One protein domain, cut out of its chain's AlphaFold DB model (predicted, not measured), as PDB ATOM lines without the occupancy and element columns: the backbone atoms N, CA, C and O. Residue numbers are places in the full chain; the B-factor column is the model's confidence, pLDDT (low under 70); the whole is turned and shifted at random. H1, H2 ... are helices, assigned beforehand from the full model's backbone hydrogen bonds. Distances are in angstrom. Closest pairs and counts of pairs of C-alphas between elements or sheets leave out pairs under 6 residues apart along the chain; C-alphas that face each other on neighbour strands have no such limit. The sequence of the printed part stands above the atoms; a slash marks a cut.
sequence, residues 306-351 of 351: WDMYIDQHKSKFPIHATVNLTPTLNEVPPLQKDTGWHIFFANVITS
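What this domain is: This is residues 306 to 351 of the 351 residues of an uncharacterized protein of Sphaerobolus stellatus (strain SS14) (UniProt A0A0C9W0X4). An open, thin chain with no packed core: helix H1 is at one end, the helices H2 and H3 are at the other, and a long bare loop, residues 315 to 333, swings out in a wide U between them. H3 follows H2 after a corner, and H1 is far from both. The printed part has 46 residues, with three named helices in the order H1, H2, H3 and no named strand; the class is all helix. The whole is extended, with a radius of gyration of the C-alphas of 14.7 A, and only just flat, with spans of 40 by 27 by 14 A.

Where its parts are: H1, residues 306 to 314, begins at C-alpha 306 (41.566, -38.126, 59.422) and is 11.6 A long from first to last C-alpha. H3, residues 341 to 349, is 12.6 A long and ends at C-alpha 349 (50.790, -37.819, 27.948). H2, residues 334 to 339, is 8.6 A long and begins at C-alpha 334 (33.279, -42.821, 40.676).

How they stand to each other: H1 touches no helix; it is apart from H2 and from H3. H2 and H3 are close but not clearly touching, and their closest C-alphas, those of Gln 336 and His 342, are 6.8 A apart. Their lines stand at a steep tilt of 65 degrees, and they run the same way. In H1 and H2 every O i to N i+4 pair is within hydrogen-bond range; in H3, 3 of 5 are.

The domain as a whole: The two C-alphas farthest apart, those of Asp 311 and Ser 351, are 40.1 A apart. The printed part has no cut and ends at residue 351, the chain's last residue. The link from H1 to H2, 19 residues, is long; that from H2 to H3, one residue, is tight. Residues 306 to 321 stand free, of which 306 to 314 belong to H1. Mean pLDDT of the printed part is 70.1, and 19 residues are under 70, among them 317 to 327 and 349 to 351.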
ATOM      1  N   TRP A 306      42.344 -37.466  60.448       64.50
ATOM      2  CA  TRP A 306      41.566 -38.126  59.422       64.50
ATOM      3  C   TRP A 306      40.098 -38.284  59.818       64.50
ATOM      4  O   TRP A 306      39.244 -37.923  59.023       64.50
ATOM      5  N   ASP A 307      39.778 -38.698  61.044       67.88
ATOM      6  CA  ASP A 307      38.395 -38.749  61.539       67.88
ATOM      7  C   ASP A 307      37.757 -37.358  61.598       67.88
ATOM      8  O   ASP A 307      36.617 -37.198  61.179       67.88
ATOM      9  N   MET A 308      38.492 -36.325  62.022       69.62
ATOM     10  CA  MET A 308      38.033 -34.934  61.981       69.62
ATOM     11  C   MET A 308      37.800 -34.449  60.549       69.62
ATOM     12  O   MET A 308      36.802 -33.781  60.291       69.62
ATOM     13  N   TYR A 309      38.693 -34.773  59.610       76.00
ATOM     14  CA  TYR A 309      38.527 -34.444  58.194       76.00
ATOM     15  C   TYR A 309      37.322 -35.179  57.593       76.00
ATOM     16  O   TYR A 309      36.477 -34.572  56.934       76.00
ATOM     17  N   ILE A 310      37.197 -36.476  57.869       75.12
ATOM     18  CA  ILE A 310      36.073 -37.304  57.439       75.12
ATOM     19  C   ILE A 310      34.770 -36.792  58.060       75.12
ATOM     20  O   ILE A 310      33.789 -36.670  57.336       75.12
ATOM     21  N   ASP A 311      34.736 -36.408  59.334       76.06
ATOM     22  CA  ASP A 311      33.549 -35.845  59.988       76.06
ATOM     23  C   ASP A 311      33.202 -34.445  59.464       76.06
ATOM     24  O   ASP A 311      32.031 -34.159  59.201       76.06
ATOM     25  N   GLN A 312      34.200 -33.591  59.211       82.12
ATOM     26  CA  GLN A 312      34.000 -32.275  58.595       82.12
ATOM     27  C   GLN A 312      33.403 -32.394  57.185       82.12
ATOM     28  O   GLN A 312      32.638 -31.524  56.754       82.12
ATOM     29  N   HIS A 313      33.736 -33.463  56.463       75.81
ATOM     30  CA  HIS A 313      33.279 -33.692  55.097       75.81
ATOM     31  C   HIS A 313      32.127 -34.703  54.977       75.81
ATOM     32  O   HIS A 313      31.493 -34.746  53.925       75.81
ATOM     33  N   LYS A 314      31.759 -35.436  56.037       74.88
ATOM     34  CA  LYS A 314      30.650 -36.415  56.054       74.88
ATOM     35  C   LYS A 314      29.316 -35.808  55.636       74.88
ATOM     36  O   LYS A 314      28.531 -36.474  54.979       74.88
ATOM     37  N   SER A 315      29.076 -34.543  55.980       70.00
ATOM     38  CA  SER A 315      27.870 -33.807  55.574       70.00
ATOM     39  C   SER A 315      27.877 -33.373  54.103       70.00
ATOM     40  O   SER A 315      26.824 -33.056  53.556       70.00
ATOM     41  N   LYS A 316      29.052 -33.350  53.458       77.56
ATOM     42  CA  LYS A 316      29.222 -32.994  52.041       77.56
ATOM     43  C   LYS A 316      29.174 -34.206  51.120       77.56
ATOM     44  O   LYS A 316      28.956 -34.025  49.928       77.56
ATOM     45  N   PHE A 317      29.370 -35.413  51.649       67.25
ATOM     46  CA  PHE A 317      29.137 -36.642  50.903       67.25
ATOM     47  C   PHE A 317      27.642 -36.968  50.967       67.25
ATOM     48  O   PHE A 317      27.125 -37.236  52.054       67.25
ATOM     49  N   PRO A 318      26.915 -36.941  49.839       67.81
ATOM     50  CA  PRO A 318      25.538 -37.394  49.821       67.81
ATOM     51  C   PRO A 318      25.507 -38.847  50.296       67.81
ATOM     52  O   PRO A 318      26.134 -39.711  49.683       67.81
ATOM     53  N   ILE A 319      24.766 -39.129  51.370       60.75
ATOM     54  CA  ILE A 319      24.453 -40.498  51.805       60.75
ATOM     55  C   ILE A 319      23.403 -41.062  50.837       60.75
ATOM     56  O   ILE A 319      22.291 -41.420  51.210       60.75
ATOM     57  N   HIS A 320      23.716 -41.082  49.548       61.53
ATOM     58  CA  HIS A 320      23.035 -41.973  48.638       61.53
ATOM     59  C   HIS A 320      23.748 -43.302  48.790       61.53
ATOM     60  O   HIS A 320      24.956 -43.387  48.595       61.53
ATOM     61  N   ALA A 321      23.007 -44.325  49.214       50.16
ATOM     62  CA  ALA A 321      23.487 -45.692  49.180       50.16
ATOM     63  C   ALA A 321      23.920 -45.977  47.740       50.16
ATOM     64  O   ALA A 321      23.082 -46.198  46.864       50.16
ATOM     65  N   THR A 322      25.223 -45.894  47.481       52.56
ATOM     66  CA  THR A 322      25.787 -46.286  46.202       52.56
ATOM     67  C   THR A 322      25.577 -47.784  46.131       52.56
ATOM     68  O   THR A 322      26.303 -48.569  46.739       52.56
ATOM     69  N   VAL A 323      24.503 -48.185  45.456       58.50
ATOM     70  CA  VAL A 323      24.326 -49.555  45.008       58.50
ATOM     71  C   VAL A 323      25.547 -49.818  44.140       58.50
ATOM     72  O   VAL A 323      25.649 -49.282  43.038       58.50
ATOM     73  N   ASN A 324      26.519 -50.555  44.680       49.81
ATOM     74  CA  ASN A 324      27.675 -51.027  43.935       49.81
ATOM     75  C   ASN A 324      27.164 -52.040  42.910       49.81
ATOM     76  O   ASN A 324      27.216 -53.250  43.125       49.81
ATOM     77  N   LEU A 325      26.599 -51.536  41.817       68.25
ATOM     78  CA  LEU A 325      26.417 -52.319  40.613       68.25
ATOM     79  C   LEU A 325      27.816 -52.735  40.158       68.25
ATOM     80  O   LEU A 325      28.757 -51.942  40.208       68.25
ATOM     81  N   THR A 326      27.963 -54.002  39.778       62.44
ATOM     82  CA  THR A 326      29.193 -54.520  39.174       62.44
ATOM     83  C   THR A 326      29.642 -53.559  38.075       62.44
ATOM     84  O   THR A 326      28.845 -53.332  37.160       62.44
ATOM     85  N   PRO A 327      30.866 -52.995  38.157       58.72
ATOM     86  CA  PRO A 327      31.353 -52.046  37.170       58.72
ATOM     87  C   PRO A 327      31.209 -52.657  35.784       58.72
ATOM     88  O   PRO A 327      31.725 -53.748  35.520       58.72
ATOM     89  N   THR A 328      30.473 -51.986  34.908       71.88
ATOM     90  CA  THR A 328      30.486 -52.377  33.500       71.88
ATOM     91  C   THR A 328      31.897 -52.132  32.957       71.88
ATOM     92  O   THR A 328      32.589 -51.226  33.417       71.88
ATOM     93  N   LEU A 329      32.361 -52.944  32.000       70.44
ATOM     94  CA  LEU A 329      33.753 -52.949  31.498       70.44
ATOM     95  C   LEU A 329      34.279 -51.557  31.060       70.44
ATOM     96  O   LEU A 329      35.484 -51.361  30.958       70.44
ATOM     97  N   ASN A 330      33.384 -50.591  30.831       78.88
ATOM     98  CA  ASN A 330      33.694 -49.238  30.369       78.88
ATOM     99  C   ASN A 330      33.411 -48.140  31.413       78.88
ATOM    100  O   ASN A 330      33.495 -46.954  31.090       78.88
ATOM    101  N   GLU A 331      33.041 -48.485  32.648       72.81
ATOM    102  CA  GLU A 331      32.749 -47.487  33.673       72.81
ATOM    103  C   GLU A 331      34.008 -47.022  34.398       72.81
ATOM    104  O   GLU A 331      34.650 -47.756  35.145       72.81
ATOM    105  N   VAL A 332      34.323 -45.741  34.204       70.38
ATOM    106  CA  VAL A 332      35.331 -45.034  34.991       70.38
ATOM    107  C   VAL A 332      34.873 -45.013  36.459       70.38
ATOM    108  O   VAL A 332      33.761 -44.537  36.723       70.38
ATOM    109  N   PRO A 333      35.695 -45.500  37.410       76.56
ATOM    110  CA  PRO A 333      35.377 -45.506  38.830       76.56
ATOM    111  C   PRO A 333      34.870 -44.139  39.317       76.56
ATOM    112  O   PRO A 333      35.445 -43.117  38.932       76.56
ATOM    113  N   PRO A 334      33.848 -44.082  40.189       73.06
ATOM    114  CA  PRO A 334      33.279 -42.821  40.676       73.06
ATOM    115  C   PRO A 334      34.332 -41.867  41.249       73.06
ATOM    116  O   PRO A 334      34.356 -40.696  40.895       73.06
ATOM    117  N   LEU A 335      35.298 -42.393  42.011       71.56
ATOM    118  CA  LEU A 335      36.410 -41.608  42.556       71.56
ATOM    119  C   LEU A 335      37.248 -40.929  41.456       71.56
ATOM    120  O   LEU A 335      37.728 -39.810  41.613       71.56
ATOM    121  N   GLN A 336      37.421 -41.602  40.320       73.81
ATOM    122  CA  GLN A 336      38.184 -41.093  39.186       73.81
ATOM    123  C   GLN A 336      37.374 -40.062  38.381       73.81
ATOM    124  O   GLN A 336      37.974 -39.128  37.843       73.81
ATOM    125  N   LYS A 337      36.035 -40.177  38.355       77.62
ATOM    126  CA  LYS A 337      35.116 -39.153  37.822       77.62
ATOM    127  C   LYS A 337      35.107 -37.894  38.694       77.62
ATOM    128  O   LYS A 337      35.281 -36.808  38.154       77.62
ATOM    129  N   ASP A 338      34.988 -38.048  40.011       74.50
ATOM    130  CA  ASP A 338      34.885 -36.927  40.957       74.50
ATOM    131  C   ASP A 338      36.180 -36.127  41.059       74.50
ATOM    132  O   ASP A 338      36.169 -34.901  41.137       74.50
ATOM    133  N   THR A 339      37.318 -36.819  41.043       84.38
ATOM    134  CA  THR A 339      38.614 -36.144  41.116       84.38
ATOM    135  C   THR A 339      39.015 -35.540  39.771       84.38
ATOM    136  O   THR A 339      39.701 -34.522  39.745       84.38
ATOM    137  N   GLY A 340      38.612 -36.137  38.642       80.69
ATOM    138  CA  GLY A 340      38.955 -35.653  37.299       80.69
ATOM    139  C   GLY A 340      40.434 -35.820  36.920       80.69
ATOM    140  O   GLY A 340      40.868 -35.316  35.886       80.69
ATOM    141  N   TRP A 341      41.232 -36.549  37.711       77.75
ATOM    142  CA  TRP A 341      42.690 -36.638  37.511       77.75
ATOM    143  C   TRP A 341      43.052 -37.284  36.171       77.75
ATOM    144  O   TRP A 341      44.039 -36.914  35.544       77.75
ATOM    145  N   HIS A 342      42.217 -38.205  35.688       77.12
ATOM    146  CA  HIS A 342      42.383 -38.848  34.386       77.12
ATOM    147  C   HIS A 342      42.302 -37.864  33.207       77.12
ATOM    148  O   HIS A 342      42.986 -38.061  32.208       77.12
ATOM    149  N   ILE A 343      41.531 -36.779  33.341       80.56
ATOM    150  CA  ILE A 343      41.462 -35.698  32.345       80.56
ATOM    151  C   ILE A 343      42.741 -34.859  32.406       80.56
ATOM    152  O   ILE A 343      43.304 -34.492  31.378       80.56
ATOM    153  N   PHE A 344      43.234 -34.595  33.618       74.06
ATOM    154  CA  PHE A 344      44.444 -33.804  33.821       74.06
ATOM    155  C   PHE A 344      45.689 -34.501  33.251       74.06
ATOM    156  O   PHE A 344      46.509 -33.862  32.594       74.06
ATOM    157  N   PHE A 345      45.806 -35.820  33.430       69.19
ATOM    158  CA  PHE A 345      46.931 -36.598  32.901       69.19
ATOM    159  C   PHE A 345      46.850 -36.871  31.399       69.19
ATOM    160  O   PHE A 345      47.898 -37.025  30.774       69.19
ATOM    161  N   ALA A 346      45.657 -36.886  30.799       74.25
ATOM    162  CA  ALA A 346      45.521 -37.065  29.354       74.25
ATOM    163  C   ALA A 346      46.291 -35.988  28.571       74.25
ATOM    164  O   ALA A 346      46.969 -36.311  27.602       74.25
ATOM    165  N   ASN A 347      46.282 -34.742  29.060       68.62
ATOM    166  CA  ASN A 347      47.002 -33.628  28.437       68.62
ATOM    167  C   ASN A 347      48.528 -33.709  28.605       68.62
ATOM    168  O   ASN A 347      49.254 -33.144  27.796       68.62
ATOM    169  N   VAL A 348      49.010 -34.395  29.645       72.50
ATOM    170  CA  VAL A 348      50.447 -34.543  29.944       72.50
ATOM    171  C   VAL A 348      51.080 -35.663  29.116       72.50
ATOM    172  O   VAL A 348      52.271 -35.629  28.840       72.50
ATOM    173  N   ILE A 349      50.296 -36.668  28.720       67.88
ATOM    174  CA  ILE A 349      50.790 -37.819  27.948       67.88
ATOM    175  C   ILE A 349      50.848 -37.504  26.442       67.88
ATOM    176  O   ILE A 349      51.604 -38.135  25.709       67.88
ATOM    177  N   THR A 350      50.061 -36.535  25.967       65.56
ATOM    178  CA  THR A 350      50.012 -36.138  24.547       65.56
ATOM    179  C   THR A 350      50.971 -35.004  24.165       65.56
ATOM    180  O   THR A 350      50.979 -34.600  23.004       65.56
ATOM    181  N   SER A 351      51.751 -34.486  25.117       51.56
ATOM    182  CA  SER A 351      52.830 -33.506  24.911       51.56
ATOM    183  C   SER A 351      54.188 -34.175  25.048       51.56
ATOM    184  O   SER A 351      55.069 -33.893  24.209       51.56
TER     185      SER A 351